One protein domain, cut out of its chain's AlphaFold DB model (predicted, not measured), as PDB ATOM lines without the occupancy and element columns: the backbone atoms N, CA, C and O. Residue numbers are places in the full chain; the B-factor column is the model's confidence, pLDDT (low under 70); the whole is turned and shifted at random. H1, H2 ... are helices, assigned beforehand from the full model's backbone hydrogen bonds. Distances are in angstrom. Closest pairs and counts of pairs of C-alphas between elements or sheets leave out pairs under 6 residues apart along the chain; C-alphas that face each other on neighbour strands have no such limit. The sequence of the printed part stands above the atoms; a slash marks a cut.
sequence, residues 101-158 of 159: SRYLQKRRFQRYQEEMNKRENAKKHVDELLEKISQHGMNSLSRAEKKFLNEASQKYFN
ATOM      1  N   SER A 101     -54.480  40.101 -11.484       79.94
ATOM      2  CA  SER A 101     -53.383  39.954 -12.445       79.94
ATOM      3  C   SER A 101     -51.994  40.053 -11.799       79.94
ATOM      4  O   SER A 101     -51.150  39.199 -12.062       79.94
ATOM      5  N   ARG A 102     -51.761  41.023 -10.901       80.50
ATOM      6  CA  ARG A 102     -50.491  41.175 -10.169       80.50
ATOM      7  C   ARG A 102     -50.260  40.029  -9.190       80.50
ATOM      8  O   ARG A 102     -49.142  39.530  -9.097       80.50
ATOM      9  N   TYR A 103     -51.306  39.576  -8.498       83.94
ATOM     10  CA  TYR A 103     -51.217  38.403  -7.623       83.94
ATOM     11  C   TYR A 103     -50.831  37.140  -8.411       83.94
ATOM     12  O   TYR A 103     -49.898  36.428  -8.037       83.94
ATOM     13  N   LEU A 104     -51.488  36.895  -9.548       87.69
ATOM     14  CA  LEU A 104     -51.194  35.758 -10.420       87.69
ATOM     15  C   LEU A 104     -49.807  35.857 -11.068       87.69
ATOM     16  O   LEU A 104     -49.119  34.843 -11.183       87.69
ATOM     17  N   GLN A 105     -49.374  37.055 -11.472       89.44
ATOM     18  CA  GLN A 105     -48.029  37.292 -12.000       89.44
ATOM     19  C   GLN A 105     -46.961  37.007 -10.936       89.44
ATOM     20  O   GLN A 105     -45.992  36.308 -11.219       89.44
ATOM     21  N   LYS A 106     -47.178  37.457  -9.692       89.19
ATOM     22  CA  LYS A 106     -46.280  37.173  -8.565       89.19
ATOM     23  C   LYS A 106     -46.168  35.672  -8.290       89.19
ATOM     24  O   LYS A 106     -45.057  35.174  -8.145       89.19
ATOM     25  N   ARG A 107     -47.286  34.931  -8.279       89.50
ATOM     26  CA  ARG A 107     -47.254  33.465  -8.099       89.50
ATOM     27  C   ARG A 107     -46.530  32.749  -9.238       89.50
ATOM     28  O   ARG A 107     -45.791  31.807  -8.974       89.50
ATOM     29  N   ARG A 108     -46.723  33.181 -10.491       92.69
ATOM     30  CA  ARG A 108     -45.987  32.627 -11.643       92.69
ATOM     31  C   ARG A 108     -44.484  32.857 -11.509       92.69
ATOM     32  O   ARG A 108     -43.718  31.919 -11.688       92.69
ATOM     33  N   PHE A 109     -44.081  34.066 -11.127       93.69
ATOM     34  CA  PHE A 109     -42.674  34.401 -10.923       93.69
ATOM     35  C   PHE A 109     -42.031  33.583  -9.795       93.69
ATOM     36  O   PHE A 109     -40.928  33.077  -9.961       93.69
ATOM     37  N   GLN A 110     -42.740  33.386  -8.680       93.69
ATOM     38  CA  GLN A 110     -42.261  32.546  -7.575       93.69
ATOM     39  C   GLN A 110     -42.035  31.093  -8.008       93.69
ATOM     40  O   GLN A 110     -40.996  30.525  -7.688       93.69
ATOM     41  N   ARG A 111     -42.963  30.509  -8.780       93.94
ATOM     42  CA  ARG A 111     -42.800  29.148  -9.325       93.94
ATOM     43  C   ARG A 111     -41.605  29.049 -10.267       93.94
ATOM     44  O   ARG A 111     -40.824  28.116 -10.148       93.94
ATOM     45  N   TYR A 112     -41.442  30.033 -11.149       93.12
ATOM     46  CA  TYR A 112     -40.292  30.102 -12.046       93.12
ATOM     47  C   TYR A 112     -38.969  30.179 -11.271       93.12
ATOM     48  O   TYR A 112     -38.042  29.435 -11.571       93.12
ATOM     49  N   GLN A 113     -38.885  31.020 -10.232       94.31
ATOM     50  CA  GLN A 113     -37.695  31.077  -9.376       94.31
ATOM     51  C   GLN A 113     -37.427  29.750  -8.661       94.31
ATOM     52  O   GLN A 113     -36.281  29.321  -8.582       94.31
ATOM     53  N   GLU A 114     -38.465  29.073  -8.169       95.44
ATOM     54  CA  GLU A 114     -38.315  27.775  -7.509       95.44
ATOM     55  C   GLU A 114     -37.812  26.688  -8.474       95.44
ATOM     56  O   GLU A 114     -36.927  25.908  -8.121       95.44
ATOM     57  N   GLU A 115     -38.330  26.646  -9.703       93.12
ATOM     58  CA  GLU A 115     -37.854  25.732 -10.748       93.12
ATOM     59  C   GLU A 115     -36.406  26.020 -11.151       93.12
ATOM     60  O   GLU A 115     -35.614  25.083 -11.280       93.12
ATOM     61  N   MET A 116     -36.035  27.297 -11.282       91.69
ATOM     62  CA  MET A 116     -34.659  27.702 -11.581       91.69
ATOM     63  C   MET A 116     -33.701  27.307 -10.457       91.69
ATOM     64  O   MET A 116     -32.677  26.690 -10.736       91.69
ATOM     65  N   ASN A 117     -34.073  27.540  -9.195       95.50
ATOM     66  CA  ASN A 117     -33.276  27.114  -8.041       95.50
ATOM     67  C   ASN A 117     -33.130  25.583  -7.986       95.50
ATOM     68  O   ASN A 117     -32.051  25.073  -7.688       95.50
ATOM     69  N   LYS A 118     -34.188  24.822  -8.307       93.31
ATOM     70  CA  LYS A 118     -34.116  23.351  -8.393       93.31
ATOM     71  C   LYS A 118     -33.176  22.893  -9.508       93.31
ATOM     72  O   LYS A 118     -32.388  21.980  -9.280       93.31
ATOM     73  N   ARG A 119     -33.240  23.518 -10.691       92.19
ATOM     74  CA  ARG A 119     -32.323  23.235 -11.809       92.19
ATOM     75  C   ARG A 119     -30.882  23.567 -11.435       92.19
ATOM     76  O   ARG A 119     -30.000  22.764 -11.709       92.19
ATOM     77  N   GLU A 120     -30.645  24.709 -10.800       93.56
ATOM     78  CA  GLU A 120     -29.314  25.128 -10.354       93.56
ATOM     79  C   GLU A 120     -28.731  24.153  -9.324       93.56
ATOM     80  O   GLU A 120     -27.611  23.680  -9.497       93.56
ATOM     81  N   ASN A 121     -29.502  23.782  -8.298       95.31
ATOM     82  CA  ASN A 121     -29.060  22.821  -7.287       95.31
ATOM     83  C   ASN A 121     -28.803  21.431  -7.883       95.31
ATOM     84  O   ASN A 121     -27.828  20.780  -7.519       95.31
ATOM     85  N   ALA A 122     -29.639  20.986  -8.826       93.38
ATOM     86  CA  ALA A 122     -29.410  19.728  -9.528       93.38
ATOM     87  C   ALA A 122     -28.117  19.764 -10.356       93.38
ATOM     88  O   ALA A 122     -27.367  18.795 -10.329       93.38
ATOM     89  N   LYS A 123     -27.828  20.879 -11.045       93.31
ATOM     90  CA  LYS A 123     -26.570  21.067 -11.784       93.31
ATOM     91  C   LYS A 123     -25.353  21.038 -10.860       93.31
ATOM     92  O   LYS A 123     -24.435  20.284 -11.135       93.31
ATOM     93  N   LYS A 124     -25.393  21.761  -9.735       95.25
ATOM     94  CA  LYS A 124     -24.315  21.729  -8.730       95.25
ATOM     95  C   LYS A 124     -24.043  20.311  -8.237       95.25
ATOM     96  O   LYS A 124     -22.897  19.887  -8.211       95.25
ATOM     97  N   HIS A 125     -25.096  19.555  -7.920       94.94
ATOM     98  CA  HIS A 125     -24.928  18.174  -7.477       94.94
ATOM     99  C   HIS A 125     -24.371  17.268  -8.586       94.94
ATOM    100  O   HIS A 125     -23.566  16.387  -8.316       94.94
ATOM    101  N   VAL A 126     -24.754  17.493  -9.848       95.00
ATOM    102  CA  VAL A 126     -24.124  16.808 -10.987       95.00
ATOM    103  C   VAL A 126     -22.633  17.133 -11.056       95.00
ATOM    104  O   VAL A 126     -21.838  16.204 -11.153       95.00
ATOM    105  N   ASP A 127     -22.250  18.405 -10.955       94.94
ATOM    106  CA  ASP A 127     -20.848  18.832 -11.017       94.94
ATOM    107  C   ASP A 127     -20.010  18.198  -9.891       94.94
ATOM    108  O   ASP A 127     -18.930  17.671 -10.151       94.94
ATOM    109  N   GLU A 128     -20.544  18.136  -8.666       95.44
ATOM    110  CA  GLU A 128     -19.927  17.431  -7.529       95.44
ATOM    111  C   GLU A 128     -19.697  15.938  -7.829       95.44
ATOM    112  O   GLU A 128     -18.634  15.380  -7.540       95.44
ATOM    113  N   LEU A 129     -20.685  15.264  -8.432       95.31
ATOM    114  CA  LEU A 129     -20.550  13.857  -8.814       95.31
ATOM    115  C   LEU A 129     -19.538  13.674  -9.949       95.31
ATOM    116  O   LEU A 129     -18.784  12.702  -9.930       95.31
ATOM    117  N   LEU A 130     -19.493  14.590 -10.919       94.00
ATOM    118  CA  LEU A 130     -18.502  14.570 -11.996       94.00
ATOM    119  C   LEU A 130     -17.083  14.753 -11.447       94.00
ATOM    120  O   LEU A 130     -16.174  14.040 -11.873       94.00
ATOM    121  N   GLU A 131     -16.895  15.627 -10.460       95.88
ATOM    122  CA  GLU A 131     -15.616  15.794  -9.770       95.88
ATOM    123  C   GLU A 131     -15.207  14.512  -9.029       95.88
ATOM    124  O   GLU A 131     -14.079  14.033  -9.179       95.88
ATOM    125  N   LYS A 132     -16.146  13.875  -8.317       95.00
ATOM    126  CA  LYS A 132     -15.919  12.583  -7.647       95.00
ATOM    127  C   LYS A 132     -15.510  11.485  -8.636       95.00
ATOM    128  O   LYS A 132     -14.578  10.726  -8.365       95.00
ATOM    129  N   ILE A 133     -16.169  11.416  -9.800       95.81
ATOM    130  CA  ILE A 133     -15.798  10.498 -10.891       95.81
ATOM    131  C   ILE A 133     -14.400  10.834 -11.414       95.81
ATOM    132  O   ILE A 133     -13.613   9.920 -11.653       95.81
ATOM    133  N   SER A 134     -14.080  12.117 -11.586       95.25
ATOM    134  CA  SER A 134     -12.778  12.558 -12.084       95.25
ATOM    135  C   SER A 134     -11.631  12.164 -11.150       95.25
ATOM    136  O   SER A 134     -10.556  11.821 -11.634       95.25
ATOM    137  N   GLN A 135     -11.839  12.208  -9.831       95.25
ATOM    138  CA  GLN A 135     -10.799  11.904  -8.839       95.25
ATOM    139  C   GLN A 135     -10.674  10.405  -8.529       95.25
ATOM    140  O   GLN A 135      -9.566   9.887  -8.397       95.25
ATOM    141  N   HIS A 136     -11.799   9.693  -8.405       94.19
ATOM    142  CA  HIS A 136     -11.834   8.313  -7.895       94.19
ATOM    143  C   HIS A 136     -12.376   7.283  -8.902       94.19
ATOM    144  O   HIS A 136     -12.459   6.091  -8.595       94.19
ATOM    145  N   GLY A 137     -12.749   7.715 -10.106       91.75
ATOM    146  CA  GLY A 137     -13.316   6.869 -11.153       91.75
ATOM    147  C   GLY A 137     -14.795   6.521 -10.934       91.75
ATOM    148  O   GLY A 137     -15.372   6.712  -9.864       91.75
ATOM    149  N   MET A 138     -15.430   5.949 -11.961       90.06
ATOM    150  CA  MET A 138     -16.878   5.651 -12.013       90.06
ATOM    151  C   MET A 138     -17.371   4.642 -10.948       90.06
ATOM    152  O   MET A 138     -18.561   4.580 -10.620       90.06
ATOM    153  N   ASN A 139     -16.470   3.831 -10.391       92.12
ATOM    154  CA  ASN A 139     -16.798   2.859  -9.343       92.12
ATOM    155  C   ASN A 139     -17.006   3.512  -7.965       92.12
ATOM    156  O   ASN A 139     -17.579   2.872  -7.089       92.12
ATOM    157  N   SER A 140     -16.612   4.780  -7.790       91.88
ATOM    158  CA  SER A 140     -16.797   5.545  -6.546       91.88
ATOM    159  C   SER A 140     -18.245   5.985  -6.282       91.88
ATOM    160  O   SER A 140     -18.582   6.368  -5.160       91.88
ATOM    161  N   LEU A 141     -19.110   5.935  -7.301       92.31
ATOM    162  CA  LEU A 141     -20.517   6.313  -7.188       92.31
ATOM    163  C   LEU A 141     -21.382   5.161  -6.666       92.31
ATOM    164  O   LEU A 141     -21.363   4.041  -7.192       92.31
ATOM    165  N   SER A 142     -22.238   5.475  -5.700       95.38
ATOM    166  CA  SER A 142     -23.324   4.614  -5.248       95.38
ATOM    167  C   SER A 142     -24.377   4.413  -6.344       95.38
ATOM    168  O   SER A 142     -24.496   5.184  -7.298       95.38
ATOM    169  N   ARG A 143     -25.210   3.376  -6.193       93.75
ATOM    170  CA  ARG A 143     -26.333   3.128  -7.117       93.75
ATOM    171  C   ARG A 143     -27.314   4.307  -7.176       93.75
ATOM    172  O   ARG A 143     -27.868   4.567  -8.239       93.75
ATOM    173  N   ALA A 144     -27.508   5.010  -6.058       93.25
ATOM    174  CA  ALA A 144     -28.378   6.182  -5.986       93.25
ATOM    175  C   ALA A 144     -27.785   7.376  -6.751       93.25
ATOM    176  O   ALA A 144     -28.487   7.982  -7.554       93.25
ATOM    177  N   GLU A 145     -26.489   7.652  -6.575       95.00
ATOM    178  CA  GLU A 145     -25.788   8.728  -7.291       95.00
ATOM    179  C   GLU A 145     -25.756   8.466  -8.807       95.00
ATOM    180  O   GLU A 145     -26.051   9.360  -9.594       95.00
ATOM    181  N   LYS A 146     -25.499   7.217  -9.233       94.75
ATOM    182  CA  LYS A 146     -25.560   6.827 -10.657       94.75
ATOM    183  C   LYS A 146     -26.953   7.032 -11.254       94.75
ATOM    184  O   LYS A 146     -27.080   7.506 -12.380       94.75
ATOM    185  N   LYS A 147     -28.001   6.676 -10.503       95.56
ATOM    186  CA  LYS A 147     -29.392   6.874 -10.928       95.56
ATOM    187  C   LYS A 147     -29.724   8.363 -11.059       95.56
ATOM    188  O   LYS A 147     -30.257   8.760 -12.090       95.56
ATOM    189  N   PHE A 148     -29.364   9.173 -10.062       95.25
ATOM    190  CA  PHE A 148     -29.563  10.621 -10.100       95.25
ATOM    191  C   PHE A 148     -28.837  11.270 -11.284       95.25
ATOM    192  O   PHE A 148     -29.444  12.063 -11.996       95.25
ATOM    193  N   LEU A 149     -27.574  10.906 -11.534       94.00
ATOM    194  CA  LEU A 149     -26.787  11.442 -12.648       94.00
ATOM    195  C   LEU A 149     -27.467  11.182 -14.002       94.00
ATOM    196  O   LEU A 149     -27.600  12.101 -14.810       94.00
ATOM    197  N   ASN A 150     -27.961   9.958 -14.223       93.62
ATOM    198  CA  ASN A 150     -28.702   9.606 -15.437       93.62
ATOM    199  C   ASN A 150     -30.001  10.419 -15.578       93.62
ATOM    200  O   ASN A 150     -30.273  10.970 -16.643       93.62
ATOM    201  N   GLU A 151     -30.787  10.528 -14.502       93.94
ATOM    202  CA  GLU A 151     -32.037  11.299 -14.498       93.94
ATOM    203  C   GLU A 151     -31.790  12.797 -14.736       93.94
ATOM    204  O   GLU A 151     -32.496  13.432 -15.521       93.94
ATOM    205  N   ALA A 152     -30.771  13.368 -14.093       92.75
ATOM    206  CA  ALA A 152     -30.406  14.770 -14.235       92.75
ATOM    207  C   ALA A 152     -29.869  15.082 -15.642       92.75
ATOM    208  O   ALA A 152     -30.265  16.096 -16.219       92.75
ATOM    209  N   SER A 153     -29.044  14.198 -16.223       88.38
ATOM    210  CA  SER A 153     -28.578  14.305 -17.614       88.38
ATOM    211  C   SER A 153     -29.758  14.355 -18.585       88.38
ATOM    212  O   SER A 153     -29.842  15.257 -19.416       88.38
ATOM    213  N   GLN A 154     -30.709  13.428 -18.440       89.88
ATOM    214  CA  GLN A 154     -31.871  13.355 -19.323       89.88
ATOM    215  C   GLN A 154     -32.814  14.555 -19.159       89.88
ATOM    216  O   GLN A 154     -33.410  15.004 -20.133       89.88
ATOM    217  N   LYS A 155     -32.953  15.082 -17.939       89.69
ATOM    218  CA  LYS A 155     -33.908  16.151 -17.624       89.69
ATOM    219  C   LYS A 155     -33.386  17.565 -17.888       89.69
ATOM    220  O   LYS A 155     -34.191  18.447 -18.165       89.69
ATOM    221  N   TYR A 156     -32.084  17.813 -17.737       85.38
ATOM    222  CA  TYR A 156     -31.538  19.179 -17.727       85.38
ATOM    223  C   TYR A 156     -30.529  19.490 -18.836       85.38
ATOM    224  O   TYR A 156     -30.229  20.678 -19.017       85.38
ATOM    225  N   PHE A 157     -30.015  18.469 -19.531       80.62
ATOM    226  CA  PHE A 157     -28.920  18.588 -20.503       80.62
ATOM    227  C   PHE A 157     -29.228  18.000 -21.893       80.62
ATOM    228  O   PHE A 157     -28.486  18.286 -22.822       80.62
ATOM    229  N   ASN A 158     -30.316  17.236 -22.052       76.12
ATOM    230  CA  ASN A 158     -30.778  16.706 -23.346       76.12
ATOM    231  C   ASN A 158     -31.800  17.627 -24.058       76.12
ATOM    232  O   ASN A 158     -32.612  17.135 -24.841       76.12
TER     233      ASN A 158
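AT A GLANCE: This is residues 101 to 158 of the 159 residues of the protein "Rhomboid family protein" of Leptospira ryugenii (UniProt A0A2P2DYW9). One long straight helix, H1, makes the length of the model; after it the printed part folds back, and the short helix H2 packs slantwise across the second half of H1. The first half of H1, residues 101 to 118, sticks out as a free arm. The printed part has 58 residues with two named helices, H1 then H2, and no named strand, and its class is all helix. It is only just extended, close to loose, with a radius of gyration of the C-alphas of 15.7 A and spans of 52 by 18 by 17 A.

IN THESE COORDINATES: H1, residues 101 to 136, runs 52.4 A from C-alpha 101 at (-53.383, 39.954, -12.445) to C-alpha 136 at (-11.834, 8.313, -7.895). H2, residues 143 to 156, runs 19.9 A and ends at C-alpha 156 at (-31.538, 19.179, -17.727).

HOW THE PARTS SIT: H1 touches H2 with residues 119 to 129 alone; the closest C-alphas, those of Val 126 and Leu 149, are 6.2 A apart. They run opposite ways at a steep tilt of 49 degrees. In H1 and H2 every O i to N i+4 pair is within hydrogen-bond range.

THE WHOLE: Without residues 101 to 118, the body spans 25 by 16 by 15 A. The link from H1 to H2 is short, with 6 residues. The printed part has no cut, and no printed residue is under pLDDT 70.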